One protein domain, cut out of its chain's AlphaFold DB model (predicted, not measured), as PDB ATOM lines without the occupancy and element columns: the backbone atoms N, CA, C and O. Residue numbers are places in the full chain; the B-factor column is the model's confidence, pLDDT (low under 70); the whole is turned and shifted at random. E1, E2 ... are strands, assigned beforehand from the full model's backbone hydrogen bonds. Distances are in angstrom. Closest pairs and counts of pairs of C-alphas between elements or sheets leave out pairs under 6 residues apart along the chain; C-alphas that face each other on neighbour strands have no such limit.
ATOM      1  N   TRP A 354     201.328 198.303 190.175       93.81
ATOM      2  CA  TRP A 354     202.503 197.860 190.909       93.81
ATOM      3  C   TRP A 354     202.574 198.608 192.228       93.81
ATOM      4  O   TRP A 354     202.486 199.838 192.230       93.81
ATOM      5  N   ALA A 355     202.742 197.890 193.334       93.75
ATOM      6  CA  ALA A 355     202.863 198.530 194.634       93.75
ATOM      7  C   ALA A 355     203.527 197.650 195.691       93.75
ATOM      8  O   ALA A 355     203.691 196.442 195.527       93.75
ATOM      9  N   PHE A 356     203.865 198.280 196.809       92.94
ATOM     10  CA  PHE A 356     204.257 197.630 198.048       92.94
ATOM     11  C   PHE A 356     203.654 198.407 199.218       92.94
ATOM     12  O   PHE A 356     203.702 199.638 199.229       92.94
ATOM     13  N   GLY A 357     203.079 197.699 200.187       91.75
ATOM     14  CA  GLY A 357     202.339 198.302 201.295       91.75
ATOM     15  C   GLY A 357     200.869 198.572 200.962       91.75
ATOM     16  O   GLY A 357     200.273 197.886 200.135       91.75
ATOM     17  N   LEU A 358     200.259 199.531 201.663       93.75
ATOM     18  CA  LEU A 358     198.829 199.821 201.545       93.75
ATOM     19  C   LEU A 358     198.505 200.548 200.234       93.75
ATOM     20  O   LEU A 358     199.075 201.598 199.944       93.75
ATOM     21  N   VAL A 359     197.541 200.018 199.479       94.19
ATOM     22  CA  VAL A 359     196.996 200.645 198.267       94.19
ATOM     23  C   VAL A 359     195.482 200.681 198.295       94.19
ATOM     24  O   VAL A 359     194.851 199.758 198.803       94.19
ATOM     25  N   ALA A 360     194.903 201.722 197.702       93.25
ATOM     26  CA  ALA A 360     193.478 201.792 197.420       93.25
ATOM     27  C   ALA A 360     193.228 201.451 195.946       93.25
ATOM     28  O   ALA A 360     193.875 202.006 195.056       93.25
ATOM     29  N   LEU A 361     192.290 200.540 195.707       94.06
ATOM     30  CA  LEU A 361     191.779 200.188 194.386       94.06
ATOM     31  C   LEU A 361     190.307 200.586 194.318       94.06
ATOM     32  O   LEU A 361     189.593 200.463 195.313       94.06
ATOM     33  N   TYR A 362     189.868 201.063 193.159       93.75
ATOM     34  CA  TYR A 362     188.509 201.545 192.933       93.75
ATOM     35  C   TYR A 362     187.868 200.831 191.746       93.75
ATOM     36  O   TYR A 362     188.518 200.650 190.721       93.75
ATOM     37  N   ALA A 363     186.597 200.466 191.853       92.56
ATOM     38  CA  ALA A 363     185.770 199.987 190.752       92.56
ATOM     39  C   ALA A 363     184.460 200.778 190.726       92.56
ATOM     40  O   ALA A 363     183.979 201.235 191.764       92.56
ATOM     41  N   GLU A 364     183.878 200.944 189.540       90.31
ATOM     42  CA  GLU A 364     182.616 201.676 189.422       90.31
ATOM     43  C   GLU A 364     181.485 200.909 190.135       90.31
ATOM     44  O   GLU A 364     181.349 199.703 189.917       90.31
ATOM     45  N   PRO A 365     180.659 201.564 190.972       91.31
ATOM     46  CA  PRO A 365     179.565 200.898 191.683       91.31
ATOM     47  C   PRO A 365     178.494 200.346 190.741       91.31
ATOM     48  O   PRO A 365     177.910 199.299 191.011       91.31
ATOM     49  N   GLU A 366     178.237 201.061 189.646       91.75
ATOM     50  CA  GLU A 366     177.263 200.704 188.623       91.75
ATOM     51  C   GLU A 366     177.914 200.859 187.246       91.75
ATOM     52  O   GLU A 366     178.461 201.914 186.923       91.75
ATOM     53  N   VAL A 367     177.833 199.813 186.424       90.62
ATOM     54  CA  VAL A 367     178.236 199.853 185.015       90.62
ATOM     55  C   VAL A 367     176.998 199.636 184.158       90.62
ATOM     56  O   VAL A 367     176.318 198.614 184.263       90.62
ATOM     57  N   LYS A 368     176.706 200.612 183.299       92.38
ATOM     58  CA  LYS A 368     175.601 200.550 182.343       92.38
ATOM     59  C   LYS A 368     176.061 199.864 181.070       92.38
ATOM     60  O   LYS A 368     177.052 200.280 180.470       92.38
ATOM     61  N   VAL A 369     175.340 198.827 180.665       92.88
ATOM     62  CA  VAL A 369     175.647 198.041 179.471       92.88
ATOM     63  C   VAL A 369     174.490 198.188 178.481       92.88
ATOM     64  O   VAL A 369     173.348 197.895 178.848       92.88
ATOM     65  N   PRO A 370     174.749 198.614 177.233       93.88
ATOM     66  CA  PRO A 370     173.735 198.629 176.183       93.88
ATOM     67  C   PRO A 370     173.137 197.236 175.984       93.88
ATOM     68  O   PRO A 370     173.868 196.249 175.941       93.88
ATOM     69  N   ALA A 371     171.821 197.139 175.849       93.19
ATOM     70  CA  ALA A 371     171.126 195.871 175.673       93.19
ATOM     71  C   ALA A 371     170.189 195.919 174.470       93.19
ATOM     72  O   ALA A 371     169.601 196.959 174.166       93.19
ATOM     73  N   ASP A 372     170.014 194.775 173.816       91.88
ATOM     74  CA  ASP A 372     169.032 194.641 172.744       91.88
ATOM     75  C   ASP A 372     167.608 194.983 173.249       91.88
ATOM     76  O   ASP A 372     167.308 194.861 174.451       91.88
ATOM     77  N   PRO A 373     166.692 195.421 172.361       86.31
ATOM     78  CA  PRO A 373     165.279 195.538 172.702       86.31
ATOM     79  C   PRO A 373     164.753 194.224 173.311       86.31
ATOM     80  O   PRO A 373     165.156 193.148 172.873       86.31
ATOM     81  N   PRO A 374     163.861 194.284 174.314       87.06
ATOM     82  CA  PRO A 374     163.112 195.458 174.774       87.06
ATOM     83  C   PRO A 374     163.816 196.310 175.849       87.06
ATOM     84  O   PRO A 374     163.323 197.392 176.158       87.06
ATOM     85  N   LEU A 375     164.933 195.853 176.431       89.00
ATOM     86  CA  LEU A 375     165.506 196.464 177.640       89.00
ATOM     87  C   LEU A 375     166.276 197.764 177.379       89.00
ATOM     88  O   LEU A 375     166.259 198.644 178.236       89.00
ATOM     89  N   LYS A 376     166.918 197.909 176.209       90.19
ATOM     90  CA  LYS A 376     167.818 199.024 175.822       90.19
ATOM     91  C   LYS A 376     169.098 199.152 176.663       90.19
ATOM     92  O   LYS A 376     170.152 199.455 176.114       90.19
ATOM     93  N   GLU A 377     169.022 198.928 177.971       92.69
ATOM     94  CA  GLU A 377     170.131 198.989 178.926       92.69
ATOM     95  C   GLU A 377     169.929 197.939 180.032       92.69
ATOM     96  O   GLU A 377     168.809 197.700 180.485       92.69
ATOM     97  N   VAL A 378     171.024 197.328 180.485       93.25
ATOM     98  CA  VAL A 378     171.086 196.533 181.721       93.25
ATOM     99  C   VAL A 378     172.173 197.082 182.636       93.25
ATOM    100  O   VAL A 378     173.112 197.743 182.181       93.25
ATOM    101  N   LYS A 379     172.048 196.820 183.936       93.50
ATOM    102  CA  LYS A 379     172.962 197.347 184.949       93.50
ATOM    103  C   LYS A 379     173.782 196.231 185.566       93.50
ATOM    104  O   LYS A 379     173.254 195.188 185.939       93.50
ATOM    105  N   LEU A 380     175.075 196.468 185.711       92.19
ATOM    106  CA  LEU A 380     175.954 195.665 186.546       92.19
ATOM    107  C   LEU A 380     176.204 196.422 187.844       92.19
ATOM    108  O   LEU A 380     176.788 197.501 187.816       92.19
ATOM    109  N   VAL A 381     175.774 195.855 188.967       92.31
ATOM    110  CA  VAL A 381     175.926 196.453 190.300       92.31
ATOM    111  C   VAL A 381     177.022 195.721 191.059       92.31
ATOM    112  O   VAL A 381     177.016 194.490 191.127       92.31
ATOM    113  N   LEU A 382     177.988 196.462 191.600       92.06
ATOM    114  CA  LEU A 382     179.080 195.906 192.391       92.06
ATOM    115  C   LEU A 382     178.517 195.274 193.671       92.06
ATOM    116  O   LEU A 382     177.853 195.943 194.459       92.06
ATOM    117  N   VAL A 383     178.794 193.989 193.887       93.06
ATOM    118  CA  VAL A 383     178.307 193.245 195.061       93.06
ATOM    119  C   VAL A 383     179.422 192.742 195.966       93.06
ATOM    120  O   VAL A 383     179.162 192.453 197.130       93.06
ATOM    121  N   ASP A 384     180.651 192.621 195.462       92.62
ATOM    122  CA  ASP A 384     181.794 192.197 196.269       92.62
ATOM    123  C   ASP A 384     183.130 192.468 195.557       92.62
ATOM    124  O   ASP A 384     183.173 192.820 194.380       92.62
ATOM    125  N   TRP A 385     184.229 192.222 196.263       92.50
ATOM    126  CA  TRP A 385     185.577 192.102 195.730       92.50
ATOM    127  C   TRP A 385     186.125 190.700 195.977       92.50
ATOM    128  O   TRP A 385     185.980 190.130 197.059       92.50
ATOM    129  N   GLU A 386     186.844 190.170 194.996       92.38
ATOM    130  CA  GLU A 386     187.658 188.971 195.139       92.38
ATOM    131  C   GLU A 386     189.138 189.350 195.118       92.38
ATOM    132  O   GLU A 386     189.613 190.021 194.199       92.38
ATOM    133  N   VAL A 387     189.877 188.904 196.131       92.88
ATOM    134  CA  VAL A 387     191.320 189.133 196.261       92.88
ATOM    135  C   VAL A 387     192.000 187.783 196.427       92.88
ATOM    136  O   VAL A 387     191.719 187.069 197.388       92.88
ATOM    137  N   ASN A 388     192.888 187.425 195.499       91.81
ATOM    138  CA  ASN A 388     193.576 186.130 195.451       91.81
ATOM    139  C   ASN A 388     192.606 184.935 195.559       91.81
ATOM    140  O   ASN A 388     192.852 183.987 196.301       91.81
ATOM    141  N   GLY A 389     191.464 185.009 194.864       89.12
ATOM    142  CA  GLY A 389     190.429 183.969 194.875       89.12
ATOM    143  C   GLY A 389     189.513 183.974 196.105       89.12
ATOM    144  O   GLY A 389     188.581 183.179 196.167       89.12
ATOM    145  N   THR A 390     189.737 184.863 197.078       91.25
ATOM    146  CA  THR A 390     188.911 184.958 198.292       91.25
ATOM    147  C   THR A 390     187.975 186.160 198.219       91.25
ATOM    148  O   THR A 390     188.427 187.295 198.040       91.25
ATOM    149  N   ARG A 391     186.673 185.917 198.396       92.06
ATOM    150  CA  ARG A 391     185.640 186.959 198.502       92.06
ATOM    151  C   ARG A 391     185.770 187.740 199.805       92.06
ATOM    152  O   ARG A 391     186.072 187.158 200.845       92.06
ATOM    153  N   ARG A 392     185.571 189.057 199.750       88.75
ATOM    154  CA  ARG A 392     185.767 189.945 200.904       88.75
ATOM    155  C   ARG A 392     184.471 190.281 201.635       88.75
ATOM    156  O   ARG A 392     184.546 190.598 202.815       88.75
ATOM    157  N   GLY A 393     183.315 190.150 200.989       80.62
ATOM    158  CA  GLY A 393     182.000 190.456 201.548       80.62
ATOM    159  C   GLY A 393     181.691 191.953 201.668       80.62
ATOM    160  O   GLY A 393     180.839 192.317 202.474       80.62
ATOM    161  N   PHE A 394     182.368 192.824 200.911       77.94
ATOM    162  CA  PHE A 394     182.206 194.282 201.021       77.94
ATOM    163  C   PHE A 394     181.849 194.912 199.663       77.94
ATOM    164  O   PHE A 394     182.739 195.083 198.828       77.94
ATOM    165  N   PRO A 395     180.586 195.327 199.432       83.69
ATOM    166  CA  PRO A 395     180.136 195.955 198.184       83.69
ATOM    167  C   PRO A 395     180.491 197.453 198.122       83.69
ATOM    168  O   PRO A 395     179.662 198.286 197.764       83.69
ATOM    169  N   LEU A 396     181.703 197.835 198.534       90.00
ATOM    170  CA  LEU A 396     182.147 199.229 198.475       90.00
ATOM    171  C   LEU A 396     182.890 199.500 197.159       90.00
ATOM    172  O   LEU A 396     183.685 198.661 196.742       90.00
ATOM    173  N   PRO A 397     182.719 200.680 196.535       91.62
ATOM    174  CA  PRO A 397     183.439 201.049 195.310       91.62
ATOM    175  C   PRO A 397     184.961 201.066 195.466       91.62
ATOM    176  O   PRO A 397     185.679 201.006 194.476       91.62
ATOM    177  N   ALA A 398     185.466 201.163 196.699       91.94
ATOM    178  CA  ALA A 398     186.888 201.178 197.000       91.94
ATOM    179  C   ALA A 398     187.266 200.076 197.996       91.94
ATOM    180  O   ALA A 398     186.553 199.838 198.971       91.94
ATOM    181  N   ILE A 399     188.429 199.461 197.778       92.12
ATOM    182  CA  ILE A 399     189.048 198.495 198.688       92.12
ATOM    183  C   ILE A 399     190.495 198.896 198.980       92.12
ATOM    184  O   ILE A 399     191.244 199.276 198.078       92.12
ATOM    185  N   THR A 400     190.903 198.808 200.247       92.75
ATOM    186  CA  THR A 400     192.295 199.020 200.662       92.75
ATOM    187  C   THR A 400     192.970 197.683 200.939       92.75
ATOM    188  O   THR A 400     192.451 196.875 201.706       92.75
ATOM    189  N   LEU A 401     194.128 197.444 200.322       92.75
ATOM    190  CA  LEU A 401     194.861 196.180 200.407       92.75
ATOM    191  C   LEU A 401     196.311 196.409 200.827       92.75
ATOM    192  O   LEU A 401     196.971 197.310 200.318       92.75
ATOM    193  N   GLY A 402     196.813 195.565 201.729       93.31
ATOM    194  CA  GLY A 402     198.237 195.475 202.038       93.31
ATOM    195  C   GLY A 402     198.939 194.557 201.041       93.31
ATOM    196  O   GLY A 402     198.720 193.349 201.054       93.31
ATOM    197  N   ILE A 403     199.775 195.126 200.177       94.50
ATOM    198  CA  ILE A 403     200.496 194.404 199.132       94.50
ATOM    199  C   ILE A 403     201.880 194.012 199.643       94.50
ATOM    200  O   ILE A 403     202.774 194.848 199.778       94.50
ATOM    201  N   SER A 404     202.059 192.721 199.906       91.06
ATOM    202  CA  SER A 404     203.345 192.113 200.278       91.06
ATOM    203  C   SER A 404     203.835 191.075 199.261       91.06
ATOM    204  O   SER A 404     204.886 190.475 199.466       91.06
ATOM    205  N   GLY A 405     203.077 190.855 198.184       92.25
ATOM    206  CA  GLY A 405     203.355 189.885 197.129       92.25
ATOM    207  C   GLY A 405     202.446 190.098 195.910       92.25
ATOM    208  O   GLY A 405     201.555 190.956 195.957       92.25
ATOM    209  N   PRO A 406     202.644 189.332 194.819       92.81
ATOM    210  CA  PRO A 406     201.785 189.392 193.640       92.81
ATOM    211  C   PRO A 406     200.330 189.165 194.039       92.81
ATOM    212  O   PRO A 406     200.018 188.206 194.745       92.81
ATOM    213  N   THR A 407     199.451 190.072 193.629       94.12
ATOM    214  CA  THR A 407     198.064 190.092 194.101       94.12
ATOM    215  C   THR A 407     197.119 190.182 192.917       94.12
ATOM    216  O   THR A 407     197.246 191.078 192.090       94.12
ATOM    217  N   LYS A 408     196.154 189.267 192.847       93.12
ATOM    218  CA  LYS A 408     195.062 189.307 191.879       93.12
ATOM    219  C   LYS A 408     193.823 189.889 192.538       93.12
ATOM    220  O   LYS A 408     193.414 189.428 193.602       93.12
ATOM    221  N   VAL A 409     193.228 190.886 191.905       92.44
ATOM    222  CA  VAL A 409     192.036 191.584 192.387       92.44
ATOM    223  C   VAL A 409     191.012 191.630 191.276       92.44
ATOM    224  O   VAL A 409     191.337 191.997 190.154       92.44
ATOM    225  N   ARG A 410     189.753 191.324 191.587       91.50
ATOM    226  CA  ARG A 410     188.640 191.612 190.681       91.50
ATOM    227  C   ARG A 410     187.379 192.036 191.438       91.50
ATOM    228  O   ARG A 410     187.095 191.470 192.493       91.50
ATOM    229  N   PRO A 411     186.615 193.003 190.912       92.06
ATOM    230  CA  PRO A 411     185.273 193.290 191.387       92.06
ATOM    231  C   PRO A 411     184.320 192.171 190.951       92.06
ATOM    232  O   PRO A 411     184.484 191.576 189.884       92.06
ATOM    233  N   ILE A 412     183.314 191.892 191.771       91.06
ATOM    234  CA  ILE A 412     182.222 190.974 191.457       91.06
ATOM    235  C   ILE A 412     180.971 191.812 191.234       91.06
ATOM    236  O   ILE A 412     180.504 192.501 192.142       91.06
ATOM    237  N   TYR A 413     180.417 191.716 190.031       91.25
ATOM    238  CA  TYR A 413     179.186 192.396 189.652       91.25
ATOM    239  C   TYR A 413     178.009 191.426 189.600       91.25
ATOM    240  O   TYR A 413     178.144 190.283 189.160       91.25
ATOM    241  N   ARG A 414     176.834 191.908 190.006       90.88
ATOM    242  CA  ARG A 414     175.543 191.258 189.781       90.88
ATOM    243  C   ARG A 414     174.822 191.960 188.637       90.88
ATOM    244  O   ARG A 414     174.756 193.185 188.607       90.88
ATOM    245  N   LEU A 415     174.268 191.174 187.723       92.00
ATOM    246  CA  LEU A 415     173.437 191.676 186.636       92.00
ATOM    247  C   LEU A 415     172.020 191.972 187.138       92.00
ATOM    248  O   LEU A 415     171.355 191.093 187.681       92.00
ATOM    249  N   GLU A 416     171.564 193.201 186.922       92.50
ATOM    250  CA  GLU A 416     170.222 193.678 187.238       92.50
ATOM    251  C   GLU A 416     169.516 194.164 185.966       92.50
ATOM    252  O   GLU A 416     170.065 194.926 185.163       92.50
ATOM    253  N   TYR A 417     168.279 193.702 185.774       92.25
ATOM    254  CA  TYR A 417     167.427 194.040 184.636       92.25
ATOM    255  C   TYR A 417     165.947 193.932 185.018       92.25
ATOM    256  O   TYR A 417     165.589 193.262 185.988       92.25
ATOM    257  N   GLN A 418     165.075 194.586 184.247       89.81
ATOM    258  CA  GLN A 418     163.629 194.467 184.431       89.81
ATOM    259  C   GLN A 418     163.133 193.124 183.863       89.81
ATOM    260  O   GLN A 418     163.394 192.836 182.696       89.81
ATOM    261  N   PRO A 419     162.424 192.288 184.643       88.31
ATOM    262  CA  PRO A 419     161.956 190.985 184.163       88.31
ATOM    263  C   PRO A 419     160.816 191.098 183.139       88.31
ATOM    264  O   PRO A 419     160.638 190.202 182.315       88.31
ATOM    265  N   GLU A 420     160.058 192.195 183.161       89.62
ATOM    266  CA  GLU A 420     158.941 192.455 182.253       89.62
ATOM    267  C   GLU A 420     158.997 193.901 181.750       89.62
ATOM    268  O   GLU A 420     159.223 194.823 182.532       89.62
ATOM    269  N   VAL A 421     158.770 194.098 180.449       88.56
ATOM    270  CA  VAL A 421     158.727 195.421 179.807       88.56
ATOM    271  C   VAL A 421     157.447 195.533 178.984       88.56
ATOM    272  O   VAL A 421     157.185 194.682 178.138       88.56
ATOM    273  N   VAL A 422     156.653 196.582 179.204       83.88
ATOM    274  CA  VAL A 422     155.409 196.839 178.454       83.88
ATOM    275  C   VAL A 422     155.622 198.016 177.504       83.88
ATOM    276  O   VAL A 422     156.028 199.096 177.932       83.88
ATOM    277  N   VAL A 423     155.351 197.811 176.214       81.19
ATOM    278  CA  VAL A 423     155.431 198.846 175.174       81.19
ATOM    279  C   VAL A 423     154.134 198.823 174.365       81.19
ATOM    280  O   VAL A 423     153.937 197.950 173.520       81.19
ATOM    281  N   GLY A 424     153.238 199.778 174.629       79.75
ATOM    282  CA  GLY A 424     151.886 199.771 174.055       79.75
ATOM    283  C   GLY A 424     151.089 198.547 174.521       79.75
ATOM    284  O   GLY A 424     151.085 198.242 175.710       79.75
ATOM    285  N   ASP A 425     150.478 197.819 173.581       74.81
ATOM    286  CA  ASP A 425     149.685 196.600 173.843       74.81
ATOM    287  C   ASP A 425     150.528 195.308 173.877       74.81
ATOM    288  O   ASP A 425     149.993 194.193 173.857       74.81
ATOM    289  N   VAL A 426     151.860 195.442 173.875       80.25
ATOM    290  CA  VAL A 426     152.803 194.321 173.836       80.25
ATOM    291  C   VAL A 426     153.597 194.260 175.133       80.25
ATOM    292  O   VAL A 426     154.273 195.216 175.520       80.25
ATOM    293  N   LYS A 427     153.552 193.100 175.787       85.62
ATOM    294  CA  LYS A 427     154.320 192.783 176.988       85.62
ATOM    295  C   LYS A 427     155.449 191.822 176.631       85.62
ATOM    296  O   LYS A 427     155.211 190.727 176.132       85.62
ATOM    297  N   TYR A 428     156.681 192.218 176.914       88.31
ATOM    298  CA  TYR A 428     157.868 191.398 176.724       88.31
ATOM    299  C   TYR A 428     158.308 190.818 178.068       88.31
ATOM    300  O   TYR A 428     158.618 191.565 178.996       88.31
ATOM    301  N   VAL A 429     158.353 189.490 178.176       89.44
ATOM    302  CA  VAL A 429     158.829 188.780 179.371       89.44
ATOM    303  C   VAL A 429     160.253 188.298 179.116       89.44
ATOM    304  O   VAL A 429     160.476 187.439 178.262       89.44
ATOM    305  N   VAL A 430     161.224 188.843 179.845       90.69
ATOM    306  CA  VAL A 430     162.645 188.520 179.674       90.69
ATOM    307  C   VAL A 430     162.932 187.131 180.246       90.69
ATOM    308  O   VAL A 430     162.645 186.851 181.408       90.69
ATOM    309  N   LYS A 431     163.509 186.247 179.431       91.44
ATOM    310  CA  LYS A 431     163.880 184.876 179.820       91.44
ATOM    311  C   LYS A 431     165.324 184.772 180.274       91.44
ATOM    312  O   LYS A 431     165.609 184.092 181.253       91.44
ATOM    313  N   SER A 432     166.226 185.433 179.563       90.88
ATOM    314  CA  SER A 432     167.648 185.436 179.891       90.88
ATOM    315  C   SER A 432     168.338 186.650 179.294       90.88
ATOM    316  O   SER A 432     167.959 187.122 178.220       90.88
ATOM    317  N   VAL A 433     169.400 187.096 179.953       92.31
ATOM    318  CA  VAL A 433     170.299 188.135 179.455       92.31
ATOM    319  C   VAL A 433     171.711 187.559 179.425       92.31
ATOM    320  O   VAL A 433     172.173 187.013 180.423       92.31
ATOM    321  N   ALA A 434     172.385 187.669 178.281       92.75
ATOM    322  CA  ALA A 434     173.761 187.217 178.095       92.75
ATOM    323  C   ALA A 434     174.661 188.404 177.728       92.75
ATOM    324  O   ALA A 434     174.324 189.187 176.841       92.75
ATOM    325  N   LEU A 435     175.800 188.535 178.407       93.38
ATOM    326  CA  LEU A 435     176.759 189.623 178.205       93.38
ATOM    327  C   LEU A 435     177.807 189.234 177.162       93.38
ATOM    328  O   LEU A 435     178.240 188.082 177.128       93.38
ATOM    329  N   PHE A 436     178.229 190.193 176.339       92.31
ATOM    330  CA  PHE A 436     179.226 189.985 175.291       92.31
ATOM    331  C   PHE A 436     180.358 191.007 175.378       92.31
ATOM    332  O   PHE A 436     180.135 192.189 175.657       92.31
ATOM    333  N   ASP A 437     181.580 190.550 175.108       90.50
ATOM    334  CA  ASP A 437     182.750 191.420 175.000       90.50
ATOM    335  C   ASP A 437     182.781 192.177 173.655       90.50
ATOM    336  O   ASP A 437     181.943 191.981 172.768       90.50
ATOM    337  N   LYS A 438     183.781 193.049 173.473       87.69
ATOM    338  CA  LYS A 438     183.971 193.812 172.222       87.69
ATOM    339  C   LYS A 438     184.264 192.931 171.001       87.69
ATOM    340  O   LYS A 438     184.087 193.391 169.878       87.69
ATOM    341  N   ALA A 439     184.713 191.692 171.203       89.06
ATOM    342  CA  ALA A 439     184.958 190.717 170.145       89.06
ATOM    343  C   ALA A 439     183.716 189.855 169.837       89.06
ATOM    344  O   ALA A 439     183.781 188.981 168.971       89.06
ATOM    345  N   GLY A 440     182.593 190.085 170.528       87.06
ATOM    346  CA  GLY A 440     181.348 189.342 170.351       87.06
ATOM    347  C   GLY A 440     181.353 187.954 170.995       87.06
ATOM    348  O   GLY A 440     180.550 187.108 170.601       87.06
ATOM    349  N   ARG A 441     182.231 187.694 171.971       90.88
ATOM    350  CA  ARG A 441     182.268 186.427 172.715       90.88
ATOM    351  C   ARG A 441     181.391 186.512 173.967       90.88
ATOM    352  O   ARG A 441     181.405 187.548 174.634       90.88
ATOM    353  N   PRO A 442     180.635 185.449 174.302       90.12
ATOM    354  CA  PRO A 442     179.818 185.432 175.508       90.12
ATOM    355  C   PRO A 442     180.707 185.449 176.754       90.12
ATOM    356  O   PRO A 442     181.693 184.715 176.840       90.12
ATOM    357  N   MET A 443     180.340 186.278 177.725       87.75
ATOM    358  CA  MET A 443     181.060 186.444 178.983       87.75
ATOM    359  C   MET A 443     180.387 185.619 180.079       87.75
ATOM    360  O   MET A 443     179.197 185.779 180.343       87.75
ATOM    361  N   THR A 444     181.156 184.749 180.733       80.31
ATOM    362  CA  THR A 444     180.712 184.016 181.930       80.31
ATOM    363  C   THR A 444     181.031 184.767 183.220       80.31
ATOM    364  O   THR A 444     180.286 184.648 184.184       80.31
ATOM    365  N   ASP A 445     182.097 185.572 183.209       75.00
ATOM    366  CA  ASP A 445     182.526 186.449 184.297       75.00
ATOM    367  C   ASP A 445     182.788 187.863 183.757       75.00
ATOM    368  O   ASP A 445     183.264 188.044 182.632       75.00
ATOM    369  N   VAL A 446     182.529 188.882 184.582       79.44
ATOM    370  CA  VAL A 446     182.794 190.292 184.249       79.44
ATOM    371  C   VAL A 446     184.267 190.614 184.523       79.44
ATOM    372  O   VAL A 446     184.626 191.173 185.555       79.44
ATOM    373  N   VAL A 447     185.140 190.195 183.605       73.56
ATOM    374  CA  VAL A 447     186.593 190.470 183.660       73.56
ATOM    375  C   VAL A 447     186.964 191.736 182.869       73.56
ATOM    376  O   VAL A 447     188.054 192.269 183.021       73.56
ATOM    377  N   ASP A 448     186.048 192.250 182.052       80.25
ATOM    378  CA  ASP A 448     186.175 193.514 181.324       80.25
ATOM    379  C   ASP A 448     184.795 194.186 181.221       80.25
ATOM    380  O   ASP A 448     183.779 193.565 181.544       80.25
ATOM    381  N   VAL A 449     184.746 195.451 180.793       81.62
ATOM    382  CA  VAL A 449     183.495 196.171 180.517       81.62
ATOM    383  C   VAL A 449     182.768 195.458 179.366       81.62
ATOM    384  O   VAL A 449     183.299 195.443 178.248       81.62
ATOM    385  N   PRO A 450     181.561 194.896 179.577       89.62
ATOM    386  CA  PRO A 450     180.804 194.296 178.486       89.62
ATOM    387  C   PRO A 450     180.461 195.344 177.427       89.62
ATOM    388  O   PRO A 450     180.122 196.482 177.753       89.62
ATOM    389  N   ALA A 451     180.531 194.960 176.155       90.75
ATOM    390  CA  ALA A 451     180.213 195.858 175.052       90.75
ATOM    391  C   ALA A 451     178.698 196.003 174.865       90.75
ATOM    392  O   ALA A 451     178.210 197.107 174.628       90.75
ATOM    393  N   TYR A 452     177.968 194.890 174.967       92.75
ATOM    394  CA  TYR A 452     176.512 194.855 174.870       92.75
ATOM    395  C   TYR A 452     175.939 193.583 175.515       92.75
ATOM    396  O   TYR A 452     176.665 192.629 175.811       92.75
ATOM    397  N   ALA A 453     174.624 193.564 175.724       93.44
ATOM    398  CA  ALA A 453     173.875 192.435 176.256       93.44
ATOM    399  C   ALA A 453     172.809 191.960 175.259       93.44
ATOM    400  O   ALA A 453     171.992 192.755 174.792       93.44
ATOM    401  N   LYS A 454     172.775 190.654 174.974       92.31
ATOM    402  CA  LYS A 454     171.684 190.037 174.209       92.31
ATOM    403  C   LYS A 454     170.571 189.605 175.143       92.31
ATOM    404  O   LYS A 454     170.819 188.933 176.148       92.31
ATOM    405  N   VAL A 455     169.347 189.954 174.775       92.00
ATOM    406  CA  VAL A 455     168.150 189.694 175.573       92.00
ATOM    407  C   VAL A 455     167.297 188.659 174.855       92.00
ATOM    408  O   VAL A 455     166.848 188.886 173.735       92.00
ATOM    409  N   ALA A 456     167.052 187.521 175.502       91.00
ATOM    410  CA  ALA A 456     166.041 186.574 175.053       91.00
ATOM    411  C   ALA A 456     164.731 186.882 175.775       91.00
ATOM    412  O   ALA A 456     164.702 186.967 177.007       91.00
ATOM    413  N   TYR A 457     163.647 187.036 175.023       90.56
ATOM    414  CA  TYR A 457     162.345 187.411 175.557       90.56
ATOM    415  C   TYR A 457     161.212 186.632 174.887       90.56
ATOM    416  O   TYR A 457     161.349 186.106 173.786       90.56
ATOM    417  N   GLU A 458     160.079 186.569 175.577       88.38
ATOM    418  CA  GLU A 458     158.809 186.037 175.084       88.38
ATOM    419  C   GLU A 458     157.837 187.205 174.896       88.38
ATOM    420  O   GLU A 458     157.673 188.027 175.801       88.38
ATOM    421  N   VAL A 459     157.203 187.287 173.726       87.00
ATOM    422  CA  VAL A 459     156.218 188.328 173.409       87.00
ATOM    423  C   VAL A 459     154.827 187.851 173.813       87.00
ATOM    424  O   VAL A 459     154.388 186.770 173.414       87.00
ATOM    425  N   ARG A 460     154.124 188.681 174.582       86.38
ATOM    426  CA  ARG A 460     152.723 188.493 174.955       86.38
ATOM    427  C   ARG A 460     151.892 189.678 174.501       86.38
ATOM    428  O   ARG A 460     152.339 190.824 174.563       86.38
ATOM    429  N   ARG A 461     150.676 189.402 174.044       83.94
ATOM    430  CA  ARG A 461     149.718 190.416 173.598       83.94
ATOM    431  C   ARG A 461     148.350 190.142 174.203       83.94
ATOM    432  O   ARG A 461     148.040 189.010 174.571       83.94
TER     433      ARG A 461
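What this domain is: This is residues 354 to 461 of the 678 residues of an uncharacterized protein of Pyrobaculum sp (UniProt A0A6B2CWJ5). This is a long, loosely built rod of three small strand sheets that follow one another along its length and partly overlap: the strongly twisted sheet E2 E3 E5 in the middle, the two-stranded ladder of E1 and E4 towards one end, where part of E5 runs alongside it, and the strongly twisted sheet E6 E7 E8 making the other end. A long loop, residues 437 to 451, lies at one side of the rod near its middle. The printed part has 108 residues with eight named strands, E1 to E8 in order along the chain, and no named helix; the class is all strand. The sheets run E2 - E3 - E5, E6 - E7 - E8 and E1 - E4, each antiparallel. The whole is loose, with a radius of gyration of the C-alphas of 17.4 A and spans of 60 by 27 by 18 A.

Where its parts are: Begin at E3, residues 377 to 387, which runs 29.1 A from C-alpha 377 at (170.131, 198.989, 178.926) and bends by 56 degrees at residue 384. Beside it look for E2, residues 366 to 370, and E5, residues 407 to 416, 28.9 A long. Towards one end find E1, residues 357 to 363, 19.7 A long from C-alpha 357 at (202.339, 198.302, 201.295), and E4, residues 398 to 403. Towards the other find E6, residues 420 to 423, E7, residues 426 to 436, 26.8 A long with a bend of 66 degrees at residue 431, and E8, residues 452 to 461, 27.2 A long, ending at C-alpha 461 at (149.718, 190.416, 173.598).

How they stand to each other: In the first sheet E3 is the inner strand. E2 and E3 form a hairpin; look at N 367 and O 380, 2.9 A apart. Between E3 and E5 find N 386 and O 410, 2.8 A apart. E1 runs on into E2 at 40 degrees, and its antiparallel neighbour is E4, with N 359 and O 401 2.9 A apart. E4 and E5 meet only through their link. At the other end E6, E7 and E8 form a meander, each strand the antiparallel neighbour of the one before; check N 421 and O 428 at 2.9 A, and N 454 and O 434 at 2.8 A. E2 and E8 have 4 pairs of C-alphas within 8 A, the closest those of Pro 370 and Tyr 452, 4.9 A apart. E5 and E7 are apart.

The domain as a whole: The C-alphas of Phe 356 and Arg 461, the two farthest apart, are 60.2 A apart. The printed part has no cut. The link from E7 to E8, 15 residues, is long. The mean pLDDT of the printed part is 89.7, and no printed residue is under 70.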